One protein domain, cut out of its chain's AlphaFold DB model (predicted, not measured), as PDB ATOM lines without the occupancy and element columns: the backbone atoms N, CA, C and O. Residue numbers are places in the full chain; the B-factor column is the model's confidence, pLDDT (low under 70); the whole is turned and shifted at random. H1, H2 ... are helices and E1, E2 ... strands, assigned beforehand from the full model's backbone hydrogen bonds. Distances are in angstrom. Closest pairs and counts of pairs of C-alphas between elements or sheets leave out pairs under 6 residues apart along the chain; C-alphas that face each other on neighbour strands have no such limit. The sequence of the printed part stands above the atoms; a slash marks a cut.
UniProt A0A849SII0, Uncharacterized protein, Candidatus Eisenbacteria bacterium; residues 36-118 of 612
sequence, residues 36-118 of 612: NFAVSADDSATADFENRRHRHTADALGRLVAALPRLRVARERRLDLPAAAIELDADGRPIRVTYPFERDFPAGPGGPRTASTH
ATOM      1  N   ASN A  36     229.174 201.515 218.623       93.62
ATOM      2  CA  ASN A  36     230.070 202.537 218.044       93.62
ATOM      3  C   ASN A  36     230.612 202.165 216.645       93.62
ATOM      4  O   ASN A  36     231.787 202.375 216.332       93.62
ATOM      5  N   PHE A  37     229.746 201.587 215.817       92.62
ATOM      6  CA  PHE A  37     230.136 200.906 214.591       92.62
ATOM      7  C   PHE A  37     230.123 201.846 213.375       92.62
ATOM      8  O   PHE A  37     229.200 202.650 213.227       92.62
ATOM      9  N   ALA A  38     231.127 201.745 212.499       91.69
ATOM     10  CA  ALA A  38     231.183 202.446 211.211       91.69
ATOM     11  C   ALA A  38     232.112 201.730 210.214       91.69
ATOM     12  O   ALA A  38     233.045 201.044 210.621       91.69
ATOM     13  N   VAL A  39     231.901 201.933 208.910       89.50
ATOM     14  CA  VAL A  39     232.683 201.326 207.812       89.50
ATOM     15  C   VAL A  39     233.039 202.398 206.780       89.50
ATOM     16  O   VAL A  39     232.313 203.381 206.636       89.50
ATOM     17  N   SER A  40     234.166 202.243 206.082       85.00
ATOM     18  CA  SER A  40     234.555 203.122 204.975       85.00
ATOM     19  C   SER A  40     233.533 203.075 203.834       85.00
ATOM     20  O   SER A  40     233.109 201.992 203.435       85.00
ATOM     21  N   ALA A  41     233.186 204.243 203.278       70.00
ATOM     22  CA  ALA A  41     232.252 204.356 202.150       70.00
ATOM     23  C   ALA A  41     232.718 203.570 200.907       70.00
ATOM     24  O   ALA A  41     231.896 203.009 200.186       70.00
ATOM     25  N   ASP A  42     234.034 203.474 200.710       63.47
ATOM     26  CA  ASP A  42     234.647 202.623 199.693       63.47
ATOM     27  C   ASP A  42     234.708 201.171 200.202       63.47
ATOM     28  O   ASP A  42     235.639 200.782 200.916       63.47
ATOM     29  N   ASP A  43     233.667 200.396 199.877       55.88
ATOM     30  CA  ASP A  43     233.563 198.925 199.915       55.88
ATOM     31  C   ASP A  43     234.410 198.204 201.000       55.88
ATOM     32  O   ASP A  43     235.152 197.250 200.744       55.88
ATOM     33  N   SER A  44     234.234 198.618 202.259       64.12
ATOM     34  CA  SER A  44     234.679 197.929 203.486       64.12
ATOM     35  C   SER A  44     236.184 197.755 203.757       64.12
ATOM     36  O   SER A  44     236.544 196.922 204.582       64.12
ATOM     37  N   ALA A  45     237.078 198.564 203.181       84.19
ATOM     38  CA  ALA A  45     238.515 198.489 203.495       84.19
ATOM     39  C   ALA A  45     238.855 198.683 204.998       84.19
ATOM     40  O   ALA A  45     239.825 198.102 205.499       84.19
ATOM     41  N   THR A  46     238.081 199.486 205.739       92.25
ATOM     42  CA  THR A  46     238.301 199.753 207.176       92.25
ATOM     43  C   THR A  46     236.985 199.856 207.951       92.25
ATOM     44  O   THR A  46     236.036 200.475 207.470       92.25
ATOM     45  N   ALA A  47     236.947 199.307 209.171       93.81
ATOM     46  CA  ALA A  47     235.796 199.385 210.076       93.81
ATOM     47  C   ALA A  47     236.192 199.793 211.509       93.81
ATOM     48  O   ALA A  47     237.180 199.295 212.042       93.81
ATOM     49  N   ASP A  48     235.400 200.669 212.133       95.12
ATOM     50  CA  ASP A  48     235.388 200.972 213.573       95.12
ATOM     51  C   ASP A  48     234.335 200.065 214.246       95.12
ATOM     52  O   ASP A  48     233.218 199.962 213.734       95.12
ATOM     53  N   PHE A  49     234.635 199.450 215.395       95.75
ATOM     54  CA  PHE A  49     233.652 198.677 216.175       95.75
ATOM     55  C   PHE A  49     233.961 198.659 217.679       95.75
ATOM     56  O   PHE A  49     235.122 198.661 218.070       95.75
ATOM     57  N   GLU A  50     232.941 198.581 218.535       96.44
ATOM     58  CA  GLU A  50     233.078 198.328 219.975       96.44
ATOM     59  C   GLU A  50     232.463 196.974 220.353       96.44
ATOM     60  O   GLU A  50     231.260 196.736 220.179       96.44
ATOM     61  N   ASN A  51     233.294 196.078 220.890       96.12
ATOM     62  CA  ASN A  51     232.857 194.766 221.348       96.12
ATOM     63  C   ASN A  51     232.354 194.818 222.803       96.12
ATOM     64  O   ASN A  51     233.115 194.654 223.751       96.12
ATOM     65  N   ARG A  52     231.038 194.983 222.977       93.75
ATOM     66  CA  ARG A  52     230.333 194.752 224.260       93.75
ATOM     67  C   ARG A  52     229.440 193.503 224.238       93.75
ATOM     68  O   ARG A  52     228.620 193.316 225.134       93.75
ATOM     69  N   ARG A  53     229.575 192.664 223.202       93.50
ATOM     70  CA  ARG A  53     228.694 191.518 222.913       93.50
ATOM     71  C   ARG A  53     229.358 190.171 223.161       93.50
ATOM     72  O   ARG A  53     228.701 189.275 223.684       93.50
ATOM     73  N   HIS A  54     230.614 190.019 222.765       93.81
ATOM     74  CA  HIS A  54     231.384 188.786 222.875       93.81
ATOM     75  C   HIS A  54     232.462 188.948 223.944       93.81
ATOM     76  O   HIS A  54     232.978 190.050 224.117       93.81
ATOM     77  N   ARG A  55     232.815 187.866 224.646       90.88
ATOM     78  CA  ARG A  55     233.880 187.902 225.662       90.88
ATOM     79  C   ARG A  55     235.243 188.243 225.067       90.88
ATOM     80  O   ARG A  55     235.961 189.024 225.670       90.88
ATOM     81  N   HIS A  56     235.536 187.727 223.873       93.94
ATOM     82  CA  HIS A  56     236.843 187.867 223.239       93.94
ATOM     83  C   HIS A  56     236.792 188.671 221.944       93.94
ATOM     84  O   HIS A  56     235.850 188.539 221.152       93.94
ATOM     85  N   THR A  57     237.850 189.437 221.671       96.25
ATOM     86  CA  THR A  57     238.003 190.170 220.400       96.25
ATOM     87  C   THR A  57     238.015 189.216 219.205       96.25
ATOM     88  O   THR A  57     237.428 189.527 218.170       96.25
ATOM     89  N   ALA A  58     238.596 188.019 219.345       96.00
ATOM     90  CA  ALA A  58     238.634 187.013 218.280       96.00
ATOM     91  C   ALA A  58     237.230 186.572 217.803       96.00
ATOM     92  O   ALA A  58     237.027 186.393 216.601       96.00
ATOM     93  N   ASP A  59     236.251 186.455 218.711       95.50
ATOM     94  CA  ASP A  59     234.860 186.113 218.365       95.50
ATOM     95  C   ASP A  59     234.182 187.236 217.562       95.50
ATOM     96  O   ASP A  59     233.500 186.982 216.566       95.50
ATOM     97  N   ALA A  60     234.373 188.488 217.994       95.88
ATOM     98  CA  ALA A  60     233.836 189.659 217.308       95.88
ATOM     99  C   ALA A  60     234.490 189.847 215.929       95.88
ATOM    100  O   ALA A  60     233.790 190.078 214.943       95.88
ATOM    101  N   LEU A  61     235.814 189.682 215.844       96.69
ATOM    102  CA  LEU A  61     236.588 189.822 214.615       96.69
ATOM    103  C   LEU A  61     236.215 188.760 213.571       96.69
ATOM    104  O   LEU A  61     236.048 189.102 212.405       96.69
ATOM    105  N   GLY A  62     236.035 187.496 213.971       96.00
ATOM    106  CA  GLY A  62     235.618 186.431 213.050       96.00
ATOM    107  C   GLY A  62     234.273 186.730 212.385       96.00
ATOM    108  O   GLY A  62     234.148 186.650 211.164       96.00
ATOM    109  N   ARG A  63     233.290 187.175 213.177       95.50
ATOM    110  CA  ARG A  63     231.966 187.590 212.679       95.50
ATOM    111  C   ARG A  63     232.040 188.844 211.807       95.50
ATOM    112  O   ARG A  63     231.390 188.903 210.770       95.50
ATOM    113  N   LEU A  64     232.852 189.824 212.203       94.56
ATOM    114  CA  LEU A  64     233.055 191.062 211.453       94.56
ATOM    115  C   LEU A  64     233.670 190.803 210.067       94.56
ATOM    116  O   LEU A  64     233.204 191.369 209.084       94.56
ATOM    117  N   VAL A  65     234.664 189.914 209.973       94.62
ATOM    118  CA  VAL A  65     235.269 189.485 208.699       94.62
ATOM    119  C   VAL A  65     234.264 188.720 207.828       94.62
ATOM    120  O   VAL A  65     234.259 188.905 206.613       94.62
ATOM    121  N   ALA A  66     233.387 187.901 208.422       93.56
ATOM    122  CA  ALA A  66     232.335 187.197 207.682       93.56
ATOM    123  C   ALA A  66     231.302 188.157 207.057       93.56
ATOM    124  O   ALA A  66     230.864 187.932 205.929       93.56
ATOM    125  N   ALA A  67     230.949 189.239 207.759       92.00
ATOM    126  CA  ALA A  67     230.064 190.290 207.245       92.00
ATOM    127  C   ALA A  67     230.761 191.255 206.263       92.00
ATOM    128  O   ALA A  67     230.108 191.815 205.385       92.00
ATOM    129  N   LEU A  68     232.080 191.460 206.392       91.56
ATOM    130  CA  LEU A  68     232.871 192.400 205.584       91.56
ATOM    131  C   LEU A  68     234.064 191.703 204.885       91.56
ATOM    132  O   LEU A  68     235.213 191.885 205.297       91.56
ATOM    133  N   PRO A  69     233.855 190.952 203.783       88.88
ATOM    134  CA  PRO A  69     234.915 190.148 203.155       88.88
ATOM    135  C   PRO A  69     236.117 190.931 202.593       88.88
ATOM    136  O   PRO A  69     237.166 190.345 202.317       88.88
ATOM    137  N   ARG A  70     235.993 192.252 202.389       90.44
ATOM    138  CA  ARG A  70     237.100 193.115 201.929       90.44
ATOM    139  C   ARG A  70     237.790 193.878 203.064       90.44
ATOM    140  O   ARG A  70     238.652 194.710 202.782       90.44
ATOM    141  N   LEU A  71     237.465 193.579 204.323       93.12
ATOM    142  CA  LEU A  71     238.085 194.211 205.483       93.12
ATOM    143  C   LEU A  71     239.599 193.985 205.503       93.12
ATOM    144  O   LEU A  71     240.081 192.858 205.371       93.12
ATOM    145  N   ARG A  72     240.352 195.077 205.661       94.94
ATOM    146  CA  ARG A  72     241.818 195.063 205.805       94.94
ATOM    147  C   ARG A  72     242.292 195.695 207.103       94.94
ATOM    148  O   ARG A  72     243.358 195.326 207.582       94.94
ATOM    149  N   VAL A  73     241.506 196.595 207.697       96.38
ATOM    150  CA  VAL A  73     241.806 197.189 209.007       96.38
ATOM    151  C   VAL A  73     240.555 197.188 209.888       96.38
ATOM    152  O   VAL A  73     239.580 197.884 209.602       96.38
ATOM    153  N   ALA A  74     240.595 196.431 210.982       97.25
ATOM    154  CA  ALA A  74     239.561 196.405 212.008       97.25
ATOM    155  C   ALA A  74     240.027 197.224 213.224       97.25
ATOM    156  O   ALA A  74     241.006 196.878 213.882       97.25
ATOM    157  N   ARG A  75     239.349 198.333 213.522       97.44
ATOM    158  CA  ARG A  75     239.676 199.240 214.628       97.44
ATOM    159  C   ARG A  75     238.732 199.010 215.799       97.44
ATOM    160  O   ARG A  75     237.591 199.479 215.785       97.44
ATOM    161  N   GLU A  76     239.218 198.308 216.817       98.06
ATOM    162  CA  GLU A  76     238.451 198.106 218.043       98.06
ATOM    163  C   GLU A  76     238.442 199.387 218.888       98.06
ATOM    164  O   GLU A  76     239.462 200.062 219.066       98.06
ATOM    165  N   ARG A  77     237.268 199.712 219.425       97.12
ATOM    166  CA  ARG A  77     236.990 200.810 220.348       97.12
ATOM    167  C   ARG A  77     236.541 200.236 221.688       97.12
ATOM    168  O   ARG A  77     235.871 199.206 221.726       97.12
ATOM    169  N   ARG A  78     236.868 200.922 222.779       97.19
ATOM    170  CA  ARG A  78     236.391 200.622 224.135       97.19
ATOM    171  C   ARG A  78     235.998 201.943 224.796       97.19
ATOM    172  O   ARG A  78     236.786 202.883 224.785       97.19
ATOM    173  N   LEU A  79     234.781 202.041 225.340       96.00
ATOM    174  CA  LEU A  79     234.231 203.287 225.903       96.00
ATOM    175  C   LEU A  79     234.155 204.439 224.871       96.00
ATOM    176  O   LEU A  79     234.418 205.590 225.200       96.00
ATOM    177  N   ASP A  80     233.861 204.138 223.604       95.00
ATOM    178  CA  ASP A  80     233.991 205.033 222.435       95.00
ATOM    179  C   ASP A  80     235.369 205.710 222.251       95.00
ATOM    180  O   ASP A  80     235.495 206.731 221.573       95.00
ATOM    181  N   LEU A  81     236.439 205.139 222.801       95.81
ATOM    182  CA  LEU A  81     237.815 205.539 222.511       95.81
ATOM    183  C   LEU A  81     238.475 204.437 221.658       95.81
ATOM    184  O   LEU A  81     238.314 203.259 221.979       95.81
ATOM    185  N   PRO A  82     239.205 204.750 220.564       96.44
ATOM    186  CA  PRO A  82     239.974 203.735 219.843       96.44
ATOM    187  C   PRO A  82     240.926 203.020 220.809       96.44
ATOM    188  O   PRO A  82     241.585 203.676 221.614       96.44
ATOM    189  N   ALA A  83     240.993 201.694 220.751       97.88
ATOM    190  CA  ALA A  83     241.861 200.886 221.601       97.88
ATOM    191  C   ALA A  83     243.044 200.326 220.799       97.88
ATOM    192  O   ALA A  83     244.190 200.512 221.202       97.88
ATOM    193  N   ALA A  84     242.782 199.735 219.632       98.38
ATOM    194  CA  ALA A  84     243.808 199.256 218.706       98.38
ATOM    195  C   ALA A  84     243.288 199.226 217.260       98.38
ATOM    196  O   ALA A  84     242.080 199.231 217.018       98.38
ATOM    197  N   ALA A  85     244.206 199.170 216.298       98.31
ATOM    198  CA  ALA A  85     243.925 198.873 214.901       98.31
ATOM    199  C   ALA A  85     244.599 197.551 214.529       98.31
ATOM    200  O   ALA A  85     245.810 197.403 214.691       98.31
ATOM    201  N   ILE A  86     243.798 196.605 214.045       98.56
ATOM    202  CA  ILE A  86     244.200 195.254 213.665       98.56
ATOM    203  C   ILE A  86     244.210 195.196 212.136       98.56
ATOM    204  O   ILE A  86     243.159 195.274 211.498       98.56
ATOM    205  N   GLU A  87     245.394 195.085 211.548       97.94
ATOM    206  CA  GLU A  87     245.575 194.858 210.115       97.94
ATOM    207  C   GLU A  87     245.396 193.367 209.802       97.94
ATOM    208  O   GLU A  87     245.881 192.501 210.542       97.94
ATOM    209  N   LEU A  88     244.699 193.077 208.703       97.69
ATOM    210  CA  LEU A  88     244.267 191.738 208.315       97.69
ATOM    211  C   LEU A  88     244.818 191.329 206.943       97.69
ATOM    212  O   LEU A  88     244.887 192.147 206.022       97.69
ATOM    213  N   ASP A  89     245.146 190.045 206.792       96.19
ATOM    214  CA  ASP A  89     245.449 189.445 205.489       96.19
ATOM    215  C   ASP A  89     244.185 189.192 204.634       96.19
ATOM    216  O   ASP A  89     243.069 189.608 204.960       96.19
ATOM    217  N   ALA A  90     244.359 188.512 203.497       91.94
ATOM    218  CA  ALA A  90     243.262 188.164 202.595       91.94
ATOM    219  C   ALA A  90     242.255 187.157 203.195       91.94
ATOM    220  O   ALA A  90     241.095 187.180 202.788       91.94
ATOM    221  N   ASP A  91     242.671 186.341 204.173       91.69
ATOM    222  CA  ASP A  91     241.837 185.378 204.917       91.69
ATOM    223  C   ASP A  91     241.209 186.018 206.184       91.69
ATOM    224  O   ASP A  91     240.570 185.351 207.013       91.69
ATOM    225  N   GLY A  92     241.424 187.326 206.377       93.56
ATOM    226  CA  GLY A  92     240.975 188.083 207.538       93.56
ATOM    227  C   GLY A  92     241.707 187.729 208.837       93.56
ATOM    228  O   GLY A  92     241.125 187.886 209.916       93.56
ATOM    229  N   ARG A  93     242.937 187.205 208.763       96.94
ATOM    230  CA  ARG A  93     243.772 186.899 209.935       96.94
ATOM    231  C   ARG A  93     244.580 188.120 210.384       96.94
ATOM    232  O   ARG A  93     245.138 188.808 209.530       96.94
ATOM    233  N   PRO A  94     244.724 188.355 211.700       97.56
ATOM    234  CA  PRO A  94     245.609 189.382 212.249       97.56
ATOM    235  C   PRO A  94     247.077 189.201 211.839       97.56
ATOM    236  O   PRO A  94     247.733 188.228 212.229       97.56
ATOM    237  N   ILE A  95     247.603 190.178 211.096       97.50
ATOM    238  CA  ILE A  95     249.017 190.244 210.687       97.50
ATOM    239  C   ILE A  95     249.794 191.351 211.400       97.50
ATOM    240  O   ILE A  95     250.996 191.196 211.611       97.50
ATOM    241  N   ARG A  96     249.123 192.440 211.794       97.75
ATOM    242  CA  ARG A  96     249.740 193.544 212.532       97.75
ATOM    243  C   ARG A  96     248.756 194.218 213.483       97.75
ATOM    244  O   ARG A  96     247.569 194.308 213.181       97.75
ATOM    245  N   VAL A  97     249.252 194.701 214.623       98.25
ATOM    246  CA  VAL A  97     248.489 195.562 215.544       98.25
ATOM    247  C   VAL A  97     249.247 196.862 215.804       98.25
ATOM    248  O   VAL A  97     250.447 196.831 216.072       98.25
ATOM    249  N   THR A  98     248.531 197.989 215.753       98.12
ATOM    250  CA  THR A  98     249.023 199.322 216.148       98.12
ATOM    251  C   THR A  98     248.086 199.996 217.149       98.12
ATOM    252  O   THR A  98     246.872 199.770 217.143       98.12
ATOM    253  N   TYR A  99     248.641 200.860 217.998       98.31
ATOM    254  CA  TYR A  99     247.924 201.558 219.065       98.31
ATOM    255  C   TYR A  99     247.892 203.084 218.853       98.31
ATOM    256  O   TYR A  99     248.823 203.651 218.278       98.31
ATOM    257  N   PRO A 100     246.874 203.806 219.362       97.88
ATOM    258  CA  PRO A 100     246.680 205.237 219.085       97.88
ATOM    259  C   PRO A 100     247.794 206.200 219.525       97.88
ATOM    260  O   PRO A 100     247.798 207.353 219.092       97.88
ATOM    261  N   PHE A 101     248.733 205.777 220.380       96.62
ATOM    262  CA  PHE A 101     249.895 206.606 220.731       96.62
ATOM    263  C   PHE A 101     250.983 206.615 219.642       96.62
ATOM    264  O   PHE A 101     251.861 207.487 219.680       96.62
ATOM    265  N   GLU A 102     250.947 205.660 218.709       96.69
ATOM    266  CA  GLU A 102     251.918 205.497 217.627       96.69
ATOM    267  C   GLU A 102     251.736 206.561 216.529       96.69
ATOM    268  O   GLU A 102     250.730 207.275 216.448       96.69
ATOM    269  N   ARG A 103     252.763 206.744 215.691       92.25
ATOM    270  CA  ARG A 103     252.774 207.829 214.696       92.25
ATOM    271  C   ARG A 103     251.867 207.528 213.502       92.25
ATOM    272  O   ARG A 103     251.306 208.468 212.942       92.25
ATOM    273  N   ASP A 104     251.784 206.259 213.136       90.62
ATOM    274  CA  ASP A 104     251.172 205.681 211.940       90.62
ATOM    275  C   ASP A 104     249.842 204.964 212.224       90.62
ATOM    276  O   ASP A 104     249.331 204.258 211.359       90.62
ATOM    277  N   PHE A 105     249.258 205.170 213.410       95.94
ATOM    278  CA  PHE A 105     247.933 204.649 213.742       95.94
ATOM    279  C   PHE A 105     246.902 205.071 212.672       95.94
ATOM    280  O   PHE A 105     246.736 206.275 212.433       95.94
ATOM    281  N   PRO A 106     246.212 204.121 212.013       93.69
ATOM    282  CA  PRO A 106     245.419 204.409 210.824       93.69
ATOM    283  C   PRO A 106     244.192 205.264 211.145       93.69
ATOM    284  O   PRO A 106     243.574 205.137 212.207       93.69
ATOM    285  N   ALA A 107     243.800 206.119 210.198       91.00
ATOM    286  CA  ALA A 107     242.577 206.909 210.298       91.00
ATOM    287  C   ALA A 107     241.329 206.006 210.382       91.00
ATOM    288  O   ALA A 107     241.321 204.874 209.905       91.00
ATOM    289  N   GLY A 108     240.274 206.509 211.025       88.75
ATOM    290  CA  GLY A 108     238.991 205.809 211.089       88.75
ATOM    291  C   GLY A 108     238.132 206.072 209.853       88.75
ATOM    292  O   GLY A 108     238.381 207.049 209.143       88.75
ATOM    293  N   PRO A 109     237.095 205.251 209.616       89.06
ATOM    294  CA  PRO A 109     236.122 205.532 208.572       89.06
ATOM    295  C   PRO A 109     235.416 206.867 208.847       89.06
ATOM    296  O   PRO A 109     235.033 207.165 209.982       89.06
ATOM    297  N   GLY A 110     235.252 207.681 207.804       75.75
ATOM    298  CA  GLY A 110     234.483 208.921 207.874       75.75
ATOM    299  C   GLY A 110     232.984 208.636 207.793       75.75
ATOM    300  O   GLY A 110     232.540 207.966 206.867       75.75
ATOM    301  N   GLY A 111     232.206 209.156 208.743       73.69
ATOM    302  CA  GLY A 111     230.750 209.004 208.770       73.69
ATOM    303  C   GLY A 111     230.170 208.983 210.191       73.69
ATOM    304  O   GLY A 111     230.922 209.012 211.170       73.69
ATOM    305  N   PRO A 112     228.834 208.953 210.330       76.44
ATOM    306  CA  PRO A 112     228.178 208.762 211.617       76.44
ATOM    307  C   PRO A 112     228.364 207.320 212.116       76.44
ATOM    308  O   PRO A 112     228.190 206.370 211.354       76.44
ATOM    309  N   ARG A 113     228.668 207.146 213.408       86.75
ATOM    310  CA  ARG A 113     228.685 205.823 214.057       86.75
ATOM    311  C   ARG A 113     227.279 205.403 214.471       86.75
ATOM    312  O   ARG A 113     226.524 206.214 215.013       86.75
ATOM    313  N   THR A 114     226.942 204.132 214.282       87.06
ATOM    314  CA  THR A 114     225.691 203.549 214.782       87.06
ATOM    315  C   THR A 114     225.853 203.028 216.212       87.06
ATOM    316  O   THR A 114     226.965 202.797 216.690       87.06
ATOM    317  N   ALA A 115     224.724 202.860 216.914       85.38
ATOM    318  CA  ALA A 115     224.648 202.216 218.230       85.38
ATOM    319  C   ALA A 115     225.658 202.743 219.275       85.38
ATOM    320  O   ALA A 115     226.526 202.008 219.742       85.38
ATOM    321  N   SER A 116     225.554 204.024 219.646       89.38
ATOM    322  CA  SER A 116     226.503 204.637 220.587       89.38
ATOM    323  C   SER A 116     226.404 204.080 222.012       89.38
ATOM    324  O   SER A 116     225.323 204.072 222.609       89.38
ATOM    325  N   THR A 117     227.560 203.713 222.580       90.25
ATOM    326  CA  THR A 117     227.700 203.209 223.963       90.25
ATOM    327  C   THR A 117     227.141 204.181 225.019       90.25
ATOM    328  O   THR A 117     226.562 203.750 226.018       90.25
ATOM    329  N   HIS A 118     227.214 205.496 224.763       90.75
ATOM    330  CA  HIS A 118     226.827 206.564 225.698       90.75
ATOM    331  C   HIS A 118     225.335 206.603 226.051       90.75
ATOM    332  O   HIS A 118     224.937 207.269 227.001       90.75
TER     333      HIS A 118
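AT A GLANCE: This is residues 36 to 118 of the 612 residues of an uncharacterized protein of Candidatus Eisenbacteria bacterium (UniProt A0A849SII0). One strongly twisted sheet of five strands makes the body, with the single helix H1 set slantwise over one of its faces. From the edge strand E5, a long stretch with no named element, residues 99 to 118, swings out and then runs back across the sheet's other face to the side of E1. The printed part has 83 residues, with E1, E2, H1, E3, E4 and E5 along the chain; the sheet runs E1 E2 E3 E4 E5 and is mixed. The class is mixed, helices and strands, though under half of the residues are in named elements. The whole is compact, with a radius of gyration of the C-alphas of 11.7 A, and spans 34 by 29 by 27 A.

HOW THE PARTS SIT: E1, residues 36 to 39, is an edge strand and forms an antiparallel hairpin with E2, residues 46 to 50; N 48 and O 38 are 2.8 A apart, within hydrogen-bond range. E3, residues 73 to 78, is the parallel neighbour of E2 at 21 degrees, with N 77 and O 49 at 2.7 A. H1, residues 57 to 67, makes with E2 and E3 a strand-helix-strand unit, two parallel neighbour strands with a helix between them along the chain, and its crossover is right-handed. H1 is on the sheet at a height over the sheet of 9.0 A, in two layers, a helix on one face of a sheet. It lies over E3, slantwise to the strands, at 47 degrees to E3 on the local plane. The closest C-alphas of H1 and E3 are those of Leu 61 and Ala 74, 7.7 A apart. In H1 every O i to N i+4 pair is within hydrogen-bond range. E3 begins a meander, each strand the antiparallel neighbour of the one before, with E4, residues 81 to 88, and E5, residues 94 to 98. E3 and E4 form a hairpin, with N 86 and O 74 at 2.8 A; E4 and E5 form another, with N 87 and O 96 at 2.8 A. E1 and E5 are apart.

IN THESE COORDINATES: E1 begins at C-alpha 36, (230.070, 202.537, 218.044), and is 10.6 A long; E2 is 13.9 A. H1 starts at C-alpha 57, (238.003, 190.170, 220.400), and measures 15.4 A. E3 is 16.4 A, E4 20.8 A and E5 11.2 A, ending at C-alpha 98, (249.023, 199.322, 216.148).

THE WHOLE: The C-alphas farthest apart, of Ala 90 and His 118, are 33.8 A apart. The printed part has no cut and no long link. The mean pLDDT of the printed part is 92.0; residues 42 to 44 are under 70.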